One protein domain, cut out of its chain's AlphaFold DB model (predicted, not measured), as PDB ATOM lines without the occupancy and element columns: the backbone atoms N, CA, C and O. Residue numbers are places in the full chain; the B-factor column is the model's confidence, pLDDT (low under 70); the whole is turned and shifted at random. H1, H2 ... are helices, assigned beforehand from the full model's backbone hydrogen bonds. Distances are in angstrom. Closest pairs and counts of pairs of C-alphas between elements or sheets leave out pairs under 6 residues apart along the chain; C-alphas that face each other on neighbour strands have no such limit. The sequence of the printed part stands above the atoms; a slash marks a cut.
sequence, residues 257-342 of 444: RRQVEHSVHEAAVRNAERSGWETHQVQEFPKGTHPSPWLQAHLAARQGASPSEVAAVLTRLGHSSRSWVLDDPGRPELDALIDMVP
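Overview. This is residues 257 to 342 of the 444 residues of the protein "Peptidase_M50 domain-containing protein" of Acidimicrobiaceae bacterium (UniProt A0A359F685). A long helix, H1, runs into a small helical head, where its later part packs on H2; H2 and H3 lie side by side as a helical hairpin, and short H4 crosses H2. Residues 257 to 264 of H1 stick out, while two long links fold back to H1, with Phe 285 and residues 325 to 327 packing on it. The printed part has 86 residues with four named helices, in the order H1, H2, H3, H4, and no named strand; its class is all helix. It is compact, with a radius of gyration of the C-alphas of 13.2 A, and elongated, spanning 45 by 26 by 22 A.

Along the chain. H1, residues 257 to 279, begins with C-alpha 257 at (98.978, -62.976, 54.730) and is 32.9 A long. H2, residues 293 to 302, is 14.2 A long, and H3, residues 307 to 318, is 17.8 A. H4, residues 332 to 338, is 10.5 A long and ends with C-alpha 338 at (132.920, -53.053, 43.146).

Arrangement. H2 is the hub, touching three helices. H1 only just touches it, through residues 273 to 277 alone, with 3 pairs of C-alphas within 8 A; the closest, Trp 277 and Leu 295, are 6.6 A apart, at a shallow tilt of 13 degrees, the same way. H2 and H3, a hairpin, touch at a shallow tilt of 9 degrees, opposite ways; their closest C-alphas, Ala 297 and Val 310, are 5.1 A apart. H4 touches H2 about perpendicular, at 81 degrees; the closest C-alphas, His 298 and Leu 337, are 7.3 A apart. The helix packing is mostly aligned, but only just: 2 of these 3 pairs are at a shallow tilt. H3 and H4 are near each other; H1 is apart from both. Every O i to N i+4 pair is within hydrogen-bond range in H1 and H2, but 5 of 8 in H3 and 1 of 3 in H4, where 2 of 4 O i to N i+3 pairs are.

Size, cuts and confidence. The C-alphas of Arg 257 and Ser 306, the two farthest apart, are 45.2 A apart. The printed part has no cut; the links H1 to H2 and H3 to H4 are long, and H2 to H3 is tight. Mean pLDDT of the printed part is 84.7, with residues 257 to 264 and 320 to 322 under 70.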
ATOM      1  N   ARG A 257      98.212 -62.907  53.483       55.00
ATOM      2  CA  ARG A 257      98.978 -62.976  54.730       55.00
ATOM      3  C   ARG A 257     100.420 -63.433  54.481       55.00
ATOM      4  O   ARG A 257     101.327 -62.951  55.159       55.00
ATOM      5  N   ARG A 258     100.642 -64.270  53.462       55.91
ATOM      6  CA  ARG A 258     101.979 -64.705  53.033       55.91
ATOM      7  C   ARG A 258     102.838 -63.555  52.516       55.91
ATOM      8  O   ARG A 258     104.033 -63.528  52.785       55.91
ATOM      9  N   GLN A 259     102.247 -62.587  51.820       58.66
ATOM     10  CA  GLN A 259     102.967 -61.430  51.285       58.66
ATOM     11  C   GLN A 259     103.414 -60.479  52.404       58.66
ATOM     12  O   GLN A 259     104.521 -59.943  52.362       58.66
ATOM     13  N   VAL A 260     102.593 -60.318  53.447       59.06
ATOM     14  CA  VAL A 260     102.972 -59.541  54.639       59.06
ATOM     15  C   VAL A 260     104.081 -60.240  55.406       59.06
ATOM     16  O   VAL A 260     105.080 -59.603  55.729       59.06
ATOM     17  N   GLU A 261     103.935 -61.540  55.667       64.31
ATOM     18  CA  GLU A 261     104.965 -62.336  56.341       64.31
ATOM     19  C   GLU A 261     106.291 -62.289  55.570       64.31
ATOM     20  O   GLU A 261     107.334 -62.067  56.182       64.31
ATOM     21  N   HIS A 262     106.248 -62.359  54.235       68.75
ATOM     22  CA  HIS A 262     107.420 -62.173  53.380       68.75
ATOM     23  C   HIS A 262     108.033 -60.773  53.527       68.75
ATOM     24  O   HIS A 262     109.233 -60.658  53.748       68.75
ATOM     25  N   SER A 263     107.228 -59.705  53.473       68.75
ATOM     26  CA  SER A 263     107.731 -58.326  53.605       68.75
ATOM     27  C   SER A 263     108.368 -58.044  54.972       68.75
ATOM     28  O   SER A 263     109.385 -57.358  55.060       68.75
ATOM     29  N   VAL A 264     107.802 -58.603  56.046       69.88
ATOM     30  CA  VAL A 264     108.341 -58.483  57.407       69.88
ATOM     31  C   VAL A 264     109.629 -59.289  57.540       69.88
ATOM     32  O   VAL A 264     110.587 -58.810  58.145       69.88
ATOM     33  N   HIS A 265     109.667 -60.493  56.964       76.00
ATOM     34  CA  HIS A 265     110.866 -61.322  56.931       76.00
ATOM     35  C   HIS A 265     112.002 -60.616  56.181       76.00
ATOM     36  O   HIS A 265     113.090 -60.467  56.727       76.00
ATOM     37  N   GLU A 266     111.732 -60.084  54.990       78.38
ATOM     38  CA  GLU A 266     112.707 -59.346  54.183       78.38
ATOM     39  C   GLU A 266     113.223 -58.087  54.901       78.38
ATOM     40  O   GLU A 266     114.426 -57.825  54.914       78.38
ATOM     41  N   ALA A 267     112.343 -57.340  55.579       76.75
ATOM     42  CA  ALA A 267     112.740 -56.190  56.393       76.75
ATOM     43  C   ALA A 267     113.654 -56.584  57.568       76.75
ATOM     44  O   ALA A 267     114.605 -55.864  57.876       76.75
ATOM     45  N   ALA A 268     113.408 -57.732  58.208       76.69
ATOM     46  CA  ALA A 268     114.263 -58.242  59.279       76.69
ATOM     47  C   ALA A 268     115.661 -58.630  58.767       76.69
ATOM     48  O   ALA A 268     116.652 -58.287  59.408       76.69
ATOM     49  N   VAL A 269     115.748 -59.273  57.594       83.50
ATOM     50  CA  VAL A 269     117.028 -59.585  56.926       83.50
ATOM     51  C   VAL A 269     117.787 -58.297  56.612       83.50
ATOM     52  O   VAL A 269     118.962 -58.172  56.943       83.50
ATOM     53  N   ARG A 270     117.094 -57.304  56.044       84.06
ATOM     54  CA  ARG A 270     117.675 -56.003  55.691       84.06
ATOM     55  C   ARG A 270     118.221 -55.253  56.912       84.06
ATOM     56  O   ARG A 270     119.258 -54.600  56.827       84.06
ATOM     57  N   ASN A 271     117.543 -55.355  58.054       80.50
ATOM     58  CA  ASN A 271     118.010 -54.771  59.312       80.50
ATOM     59  C   ASN A 271     119.231 -55.507  59.880       80.50
ATOM     60  O   ASN A 271     120.144 -54.851  60.377       80.50
ATOM     61  N   ALA A 272     119.263 -56.842  59.805       82.88
ATOM     62  CA  ALA A 272     120.424 -57.631  60.227       82.88
ATOM     63  C   ALA A 272     121.663 -57.294  59.378       82.88
ATOM     64  O   ALA A 272     122.745 -57.078  59.921       82.88
ATOM     65  N   GLU A 273     121.474 -57.152  58.065       87.81
ATOM     66  CA  GLU A 273     122.503 -56.704  57.125       87.81
ATOM     67  C   GLU A 273     123.036 -55.311  57.496       87.81
ATOM     68  O   GLU A 273     124.236 -55.154  57.714       87.81
ATOM     69  N   ARG A 274     122.149 -54.318  57.660       87.19
ATOM     70  CA  ARG A 274     122.508 -52.949  58.078       87.19
ATOM     71  C   ARG A 274     123.341 -52.929  59.357       87.19
ATOM     72  O   ARG A 274     124.371 -52.262  59.417       87.19
ATOM     73  N   SER A 275     122.903 -53.685  60.358       82.56
ATOM     74  CA  SER A 275     123.591 -53.807  61.643       82.56
ATOM     75  C   SER A 275     125.001 -54.377  61.473       82.56
ATOM     76  O   SER A 275     125.939 -53.934  62.136       82.56
ATOM     77  N   GLY A 276     125.188 -55.320  60.545       85.06
ATOM     78  CA  GLY A 276     126.504 -55.869  60.235       85.06
ATOM     79  C   GLY A 276     127.465 -54.856  59.616       85.06
ATOM     80  O   GLY A 276     128.643 -54.836  59.978       85.06
ATOM     81  N   TRP A 277     126.966 -53.970  58.751       88.00
ATOM     82  CA  TRP A 277     127.753 -52.858  58.206       88.00
ATOM     83  C   TRP A 277     128.154 -51.849  59.285       88.00
ATOM     84  O   TRP A 277     129.302 -51.416  59.318       88.00
ATOM     85  N   GLU A 278     127.235 -51.511  60.192       86.50
ATOM     86  CA  GLU A 278     127.460 -50.521  61.256       86.50
ATOM     87  C   GLU A 278     128.363 -51.041  62.385       86.50
ATOM     88  O   GLU A 278     129.168 -50.294  62.938       86.50
ATOM     89  N   THR A 279     128.241 -52.323  62.736       83.38
ATOM     90  CA  THR A 279     129.000 -52.936  63.842       83.38
ATOM     91  C   THR A 279     130.270 -53.656  63.394       83.38
ATOM     92  O   THR A 279     131.069 -54.069  64.234       83.38
ATOM     93  N   HIS A 280     130.471 -53.811  62.083       86.81
ATOM     94  CA  HIS A 280     131.546 -54.602  61.480       86.81
ATOM     95  C   HIS A 280     131.615 -56.049  62.008       86.81
ATOM     96  O   HIS A 280     132.699 -56.623  62.140       86.81
ATOM     97  N   GLN A 281     130.461 -56.645  62.320       81.25
ATOM     98  CA  GLN A 281     130.338 -58.020  62.806       81.25
ATOM     99  C   GLN A 281     129.084 -58.690  62.235       81.25
ATOM    100  O   GLN A 281     128.058 -58.046  62.038       81.25
ATOM    101  N   VAL A 282     129.140 -60.003  61.994       80.38
ATOM    102  CA  VAL A 282     127.951 -60.762  61.580       80.38
ATOM    103  C   VAL A 282     127.056 -60.997  62.794       80.38
ATOM    104  O   VAL A 282     127.456 -61.675  63.738       80.38
ATOM    105  N   GLN A 283     125.842 -60.451  62.756       77.12
ATOM    106  CA  GLN A 283     124.802 -60.717  63.754       77.12
ATOM    107  C   GLN A 283     123.928 -61.913  63.353       77.12
ATOM    108  O   GLN A 283     124.112 -62.508  62.293       77.12
ATOM    109  N   GLU A 284     122.979 -62.289  64.210       80.06
ATOM    110  CA  GLU A 284     122.046 -63.380  63.930       80.06
ATOM    111  C   GLU A 284     121.063 -62.986  62.813       80.06
ATOM    112  O   GLU A 284     120.320 -62.009  62.930       80.06
ATOM    113  N   PHE A 285     121.060 -63.753  61.719       83.25
ATOM    114  CA  PHE A 285     120.130 -63.575  60.603       83.25
ATOM    115  C   PHE A 285     118.868 -64.430  60.795       83.25
ATOM    116  O   PHE A 285     118.932 -65.513  61.384       83.25
ATOM    117  N   PRO A 286     117.710 -63.996  60.262       80.06
ATOM    118  CA  PRO A 286     116.505 -64.820  60.226       80.06
ATOM    119  C   PRO A 286     116.757 -66.213  59.627       80.06
ATOM    120  O   PRO A 286     117.537 -66.377  58.686       80.06
ATOM    121  N   LYS A 287     116.066 -67.237  60.148       77.38
ATOM    122  CA  LYS A 287     116.244 -68.634  59.710       77.38
ATOM    123  C   LYS A 287     116.129 -68.772  58.188       77.38
ATOM    124  O   LYS A 287     115.136 -68.348  57.608       77.38
ATOM    125  N   GLY A 288     117.121 -69.421  57.576       80.19
ATOM    126  CA  GLY A 288     117.181 -69.649  56.127       80.19
ATOM    127  C   GLY A 288     117.830 -68.515  55.326       80.19
ATOM    128  O   GLY A 288     117.975 -68.651  54.113       80.19
ATOM    129  N   THR A 289     118.261 -67.438  55.989       85.50
ATOM    130  CA  THR A 289     118.950 -66.303  55.360       85.50
ATOM    131  C   THR A 289     120.358 -66.132  55.910       85.50
ATOM    132  O   THR A 289     120.689 -66.658  56.974       85.50
ATOM    133  N   HIS A 290     121.210 -65.447  55.157       87.38
ATOM    134  CA  HIS A 290     122.603 -65.208  55.519       87.38
ATOM    135  C   HIS A 290     123.060 -63.810  55.086       87.38
ATOM    136  O   HIS A 290     122.402 -63.196  54.243       87.38
ATOM    137  N   PRO A 291     124.187 -63.313  55.639       90.19
ATOM    138  CA  PRO A 291     124.774 -62.041  55.231       90.19
ATOM    139  C   PRO A 291     124.988 -61.971  53.725       90.19
ATOM    140  O   PRO A 291     125.387 -62.972  53.117       90.19
ATOM    141  N   SER A 292     124.796 -60.804  53.117       92.62
ATOM    142  CA  SER A 292     125.065 -60.664  51.685       92.62
ATOM    143  C   SER A 292     126.545 -60.932  51.359       92.62
ATOM    144  O   SER A 292     127.425 -60.717  52.204       92.62
ATOM    145  N   PRO A 293     126.873 -61.380  50.130       93.75
ATOM    146  CA  PRO A 293     128.262 -61.472  49.684       93.75
ATOM    147  C   PRO A 293     129.015 -60.144  49.815       93.75
ATOM    148  O   PRO A 293     130.218 -60.165  50.051       93.75
ATOM    149  N   TRP A 294     128.316 -59.008  49.733       94.81
ATOM    150  CA  TRP A 294     128.890 -57.677  49.927       94.81
ATOM    151  C   TRP A 294     129.359 -57.446  51.361       94.81
ATOM    152  O   TRP A 294     130.509 -57.067  51.570       94.81
ATOM    153  N   LEU A 295     128.511 -57.738  52.351       93.69
ATOM    154  CA  LEU A 295     128.895 -57.615  53.757       93.69
ATOM    155  C   LEU A 295     130.010 -58.600  54.107       93.69
ATOM    156  O   LEU A 295     130.974 -58.235  54.772       93.69
ATOM    157  N   GLN A 296     129.936 -59.835  53.610       93.75
ATOM    158  CA  GLN A 296     130.997 -60.820  53.834       93.75
ATOM    159  C   GLN A 296     132.333 -60.375  53.223       93.75
ATOM    160  O   GLN A 296     133.367 -60.508  53.873       93.75
ATOM    161  N   ALA A 297     132.316 -59.813  52.010       94.56
ATOM    162  CA  ALA A 297     133.499 -59.266  51.349       94.56
ATOM    163  C   ALA A 297     134.085 -58.080  52.127       94.56
ATOM    164  O   ALA A 297     135.295 -58.025  52.346       94.56
ATOM    165  N   HIS A 298     133.233 -57.172  52.608       94.81
ATOM    166  CA  HIS A 298     133.645 -56.039  53.435       94.81
ATOM    167  C   HIS A 298     134.323 -56.490  54.733       94.81
ATOM    168  O   HIS A 298     135.406 -56.013  55.073       94.81
ATOM    169  N   LEU A 299     133.716 -57.440  55.449       94.06
ATOM    170  CA  LEU A 299     134.277 -57.967  56.691       94.06
ATOM    171  C   LEU A 299     135.596 -58.709  56.450       94.06
ATOM    172  O   LEU A 299     136.534 -58.524  57.222       94.06
ATOM    173  N   ALA A 300     135.697 -59.485  55.368       93.44
ATOM    174  CA  ALA A 300     136.936 -60.157  54.983       93.44
ATOM    175  C   ALA A 300     138.058 -59.147  54.693       93.44
ATOM    176  O   ALA A 300     139.150 -59.264  55.246       93.44
ATOM    177  N   ALA A 301     137.776 -58.105  53.905       93.31
ATOM    178  CA  ALA A 301     138.741 -57.047  53.609       93.31
ATOM    179  C   ALA A 301     139.234 -56.347  54.890       93.31
ATOM    180  O   ALA A 301     140.429 -56.108  55.056       93.31
ATOM    181  N   ARG A 302     138.335 -56.083  55.850       92.19
ATOM    182  CA  ARG A 302     138.695 -55.495  57.154       92.19
ATOM    183  C   ARG A 302     139.541 -56.413  58.032       92.19
ATOM    184  O   ARG A 302     140.312 -55.919  58.848       92.19
ATOM    185  N   GLN A 303     139.396 -57.725  57.880       92.62
ATOM    186  CA  GLN A 303     140.201 -58.728  58.582       92.62
ATOM    187  C   GLN A 303     141.568 -58.964  57.918       92.62
ATOM    188  O   GLN A 303     142.324 -59.817  58.374       92.62
ATOM    189  N   GLY A 304     141.907 -58.198  56.875       92.12
ATOM    190  CA  GLY A 304     143.188 -58.291  56.178       92.12
ATOM    191  C   GLY A 304     143.227 -59.364  55.091       92.12
ATOM    192  O   GLY A 304     144.319 -59.758  54.687       92.12
ATOM    193  N   ALA A 305     142.069 -59.837  54.616       94.50
ATOM    194  CA  ALA A 305     142.012 -60.754  53.482       94.50
ATOM    195  C   ALA A 305     142.593 -60.109  52.213       94.50
ATOM    196  O   ALA A 305     142.403 -58.919  51.942       94.50
ATOM    197  N   SER A 306     143.285 -60.913  51.414       94.94
ATOM    198  CA  SER A 306     143.830 -60.516  50.119       94.94
ATOM    199  C   SER A 306     142.716 -60.167  49.116       94.94
ATOM    200  O   SER A 306     141.608 -60.709  49.201       94.94
ATOM    201  N   PRO A 307     142.993 -59.333  48.092       92.62
ATOM    202  CA  PRO A 307     142.014 -59.021  47.047       92.62
ATOM    203  C   PRO A 307     141.427 -60.262  46.356       92.62
ATOM    204  O   PRO A 307     140.246 -60.281  46.020       92.62
ATOM    205  N   SER A 308     142.215 -61.329  46.194       92.44
ATOM    206  CA  SER A 308     141.746 -62.606  45.641       92.44
ATOM    207  C   SER A 308     140.751 -63.333  46.548       92.44
ATOM    208  O   SER A 308     139.804 -63.935  46.047       92.44
ATOM    209  N   GLU A 309     140.932 -63.274  47.869       93.81
ATOM    210  CA  GLU A 309     139.999 -63.874  48.834       93.81
ATOM    211  C   GLU A 309     138.682 -63.092  48.884       93.81
ATOM    212  O   GLU A 309     137.601 -63.684  48.925       93.81
ATOM    213  N   VAL A 310     138.756 -61.762  48.794       94.31
ATOM    214  CA  VAL A 310     137.577 -60.894  48.685       94.31
ATOM    215  C   VAL A 310     136.820 -61.171  47.380       94.31
ATOM    216  O   VAL A 310     135.605 -61.382  47.401       94.31
ATOM    217  N   ALA A 311     137.523 -61.269  46.248       93.38
ATOM    218  CA  ALA A 311     136.921 -61.626  44.964       93.38
ATOM    219  C   ALA A 311     136.272 -63.024  44.997       93.38
ATOM    220  O   ALA A 311     135.166 -63.215  44.482       93.38
ATOM    221  N   ALA A 312     136.901 -63.997  45.669       92.81
ATOM    222  CA  ALA A 312     136.335 -65.334  45.850       92.81
ATOM    223  C   ALA A 312     134.981 -65.282  46.580       92.81
ATOM    224  O   ALA A 312     134.026 -65.934  46.148       92.81
ATOM    225  N   VAL A 313     134.851 -64.444  47.615       93.06
ATOM    226  CA  VAL A 313     133.576 -64.208  48.312       93.06
ATOM    227  C   VAL A 313     132.522 -63.621  47.370       93.06
ATOM    228  O   VAL A 313     131.388 -64.117  47.357       93.06
ATOM    229  N   LEU A 314     132.896 -62.619  46.570       94.19
ATOM    230  CA  LEU A 314     132.003 -61.927  45.632       94.19
ATOM    231  C   LEU A 314     131.539 -62.816  44.471       94.19
ATOM    232  O   LEU A 314     130.475 -62.565  43.911       94.19
ATOM    233  N   THR A 315     132.236 -63.913  44.162       92.19
ATOM    234  CA  THR A 315     131.784 -64.911  43.167       92.19
ATOM    235  C   THR A 315     130.377 -65.452  43.479       92.19
ATOM    236  O   THR A 315     129.619 -65.820  42.578       92.19
ATOM    237  N   ARG A 316     129.964 -65.449  44.756       90.50
ATOM    238  CA  ARG A 316     128.611 -65.854  45.179       90.50
ATOM    239  C   ARG A 316     127.500 -64.933  44.676       90.50
ATOM    240  O   ARG A 316     126.360 -65.383  44.614       90.50
ATOM    241  N   LEU A 317     127.813 -63.708  44.252       89.19
ATOM    242  CA  LEU A 317     126.852 -62.821  43.591       89.19
ATOM    243  C   LEU A 317     126.322 -63.412  42.279       89.19
ATOM    244  O   LEU A 317     125.213 -63.066  41.888       89.19
ATOM    245  N   GLY A 318     127.079 -64.290  41.609       78.38
ATOM    246  CA  GLY A 318     126.647 -64.974  40.384       78.38
ATOM    247  C   GLY A 318     125.556 -66.030  40.602       78.38
ATOM    248  O   GLY A 318     124.972 -66.518  39.640       78.38
ATOM    249  N   HIS A 319     125.252 -66.383  41.855       76.25
ATOM    250  CA  HIS A 319     124.205 -67.345  42.183       76.25
ATOM    251  C   HIS A 319     122.888 -66.624  42.499       76.25
ATOM    252  O   HIS A 319     122.877 -65.568  43.131       76.25
ATOM    253  N   SER A 320     121.766 -67.223  42.089       59.62
ATOM    254  CA  SER A 320     120.409 -66.746  42.390       59.62
ATOM    255  C   SER A 320     120.215 -66.530  43.896       59.62
ATOM    256  O   SER A 320     120.205 -67.481  44.682       59.62
ATOM    257  N   SER A 321     120.066 -65.268  44.301       60.03
ATOM    258  CA  SER A 321     119.859 -64.886  45.693       60.03
ATOM    259  C   SER A 321     118.374 -64.857  46.040       60.03
ATOM    260  O   SER A 321     117.683 -63.869  45.803       60.03
ATOM    261  N   ARG A 322     117.869 -65.936  46.639       62.38
ATOM    262  CA  ARG A 322     116.646 -65.873  47.468       62.38
ATOM    263  C   ARG A 322     116.960 -65.812  48.964       62.38
ATOM    264  O   ARG A 322     116.051 -65.855  49.785       62.38
ATOM    265  N   SER A 323     118.240 -65.789  49.316       73.25
ATOM    266  CA  SER A 323     118.747 -66.108  50.651       73.25
ATOM    267  C   SER A 323     119.499 -64.956  51.319       73.25
ATOM    268  O   SER A 323     119.828 -65.064  52.500       73.25
ATOM    269  N   TRP A 324     119.741 -63.855  50.602       85.44
ATOM    270  CA  TRP A 324     120.357 -62.648  51.146       85.44
ATOM    271  C   TRP A 324     119.762 -61.384  50.514       85.44
ATOM    272  O   TRP A 324     119.285 -61.403  49.381       85.44
ATOM    273  N   VAL A 325     119.797 -60.274  51.254       85.38
ATOM    274  CA  VAL A 325     119.288 -58.962  50.822       85.38
ATOM    275  C   VAL A 325     120.328 -57.907  51.174       85.38
ATOM    276  O   VAL A 325     120.768 -57.853  52.319       85.38
ATOM    277  N   LEU A 326     120.704 -57.068  50.207       88.38
ATOM    278  CA  LEU A 326     121.545 -55.899  50.464       88.38
ATOM    279  C   LEU A 326     120.689 -54.760  51.028       88.38
ATOM    280  O   LEU A 326     119.598 -54.475  50.519       88.38
ATOM    281  N   ASP A 327     121.161 -54.110  52.089       86.12
ATOM    282  CA  ASP A 327     120.372 -53.097  52.776       86.12
ATOM    283  C   ASP A 327     120.286 -51.781  52.005       86.12
ATOM    284  O   ASP A 327     119.170 -51.305  51.751       86.12
ATOM    285  N   ASP A 328     121.440 -51.255  51.604       89.38
ATOM    286  CA  ASP A 328     121.614 -50.028  50.848       89.38
ATOM    287  C   ASP A 328     122.721 -50.202  49.783       89.38
ATOM    288  O   ASP A 328     123.904 -50.291  50.117       89.38
ATOM    289  N   PRO A 329     122.355 -50.257  48.491       90.06
ATOM    290  CA  PRO A 329     123.307 -50.370  47.387       90.06
ATOM    291  C   PRO A 329     124.132 -49.106  47.112       90.06
ATOM    292  O   PRO A 329     125.002 -49.174  46.250       90.06
ATOM    293  N   GLY A 330     123.851 -47.972  47.768       90.12
ATOM    294  CA  GLY A 330     124.589 -46.710  47.604       90.12
ATOM    295  C   GLY A 330     125.676 -46.462  48.656       90.12
ATOM    296  O   GLY A 330     126.143 -45.331  48.798       90.12
ATOM    297  N   ARG A 331     126.032 -47.478  49.450       91.81
ATOM    298  CA  ARG A 331     127.013 -47.371  50.538       91.81
ATOM    299  C   ARG A 331     128.412 -47.019  50.018       91.81
ATOM    300  O   ARG A 331     128.919 -47.737  49.160       91.81
ATOM    301  N   PRO A 332     129.097 -46.004  50.578       90.38
ATOM    302  CA  PRO A 332     130.443 -45.629  50.133       90.38
ATOM    303  C   PRO A 332     131.469 -46.757  50.322       90.38
ATOM    304  O   PRO A 332     132.441 -46.850  49.579       90.38
ATOM    305  N   GLU A 333     131.257 -47.667  51.277       91.25
ATOM    306  CA  GLU A 333     132.128 -48.826  51.491       91.25
ATOM    307  C   GLU A 333     132.151 -49.796  50.297       91.25
ATOM    308  O   GLU A 333     133.087 -50.589  50.171       91.25
ATOM    309  N   LEU A 334     131.140 -49.745  49.422       94.31
ATOM    310  CA  LEU A 334     131.041 -50.598  48.239       94.31
ATOM    311  C   LEU A 334     131.949 -50.134  47.093       94.31
ATOM    312  O   LEU A 334     132.288 -50.964  46.248       94.31
ATOM    313  N   ASP A 335     132.409 -48.878  47.082       91.81
ATOM    314  CA  ASP A 335     133.316 -48.361  46.044       91.81
ATOM    315  C   ASP A 335     134.624 -49.157  45.975       91.81
ATOM    316  O   ASP A 335     135.125 -49.443  44.894       91.81
ATOM    317  N   ALA A 336     135.159 -49.587  47.119       89.44
ATOM    318  CA  ALA A 336     136.381 -50.391  47.147       89.44
ATOM    319  C   ALA A 336     136.157 -51.843  46.688       89.44
ATOM    320  O   ALA A 336     137.091 -52.506  46.241       89.44
ATOM    321  N   LEU A 337     134.932 -52.359  46.821       93.81
ATOM    322  CA  LEU A 337     134.603 -53.758  46.540       93.81
ATOM    323  C   LEU A 337     134.113 -53.969  45.105       93.81
ATOM    324  O   LEU A 337     134.265 -55.064  44.567       93.81
ATOM    325  N   ILE A 338     133.527 -52.943  44.479       93.19
ATOM    326  CA  ILE A 338     132.920 -53.053  43.146       93.19
ATOM    327  C   ILE A 338     133.939 -53.437  42.067       93.19
ATOM    328  O   ILE A 338     133.621 -54.210  41.160       93.19
ATOM    329  N   ASP A 339     135.176 -52.964  42.211       90.00
ATOM    330  CA  ASP A 339     136.286 -53.256  41.301       90.00
ATOM    331  C   ASP A 339     136.882 -54.656  41.529       90.00
ATOM    332  O   ASP A 339     137.578 -55.184  40.666       90.00
ATOM    333  N   MET A 340     136.566 -55.292  42.663       93.00
ATOM    334  CA  MET A 340     136.988 -56.657  43.002       93.00
ATOM    335  C   MET A 340     135.968 -57.722  42.573       93.00
ATOM    336  O   MET A 340     136.202 -58.916  42.777       93.00
ATOM    337  N   VAL A 341     134.828 -57.325  41.994       94.12
ATOM    338  CA  VAL A 341     133.815 -58.271  41.503       94.12
ATOM    339  C   VAL A 341     134.398 -59.085  40.341       94.12
ATOM    340  O   VAL A 341     134.787 -58.501  39.327       94.12
ATOM    341  N   PRO A 342     134.434 -60.427  40.436       93.12
ATOM    342  CA  PRO A 342     134.995 -61.254  39.378       93.12
ATOM    343  C   PRO A 342     134.108 -61.232  38.119       93.12
ATOM    344  O   PRO A 342     132.883 -61.106  38.233       93.12
TER     345      PRO A 342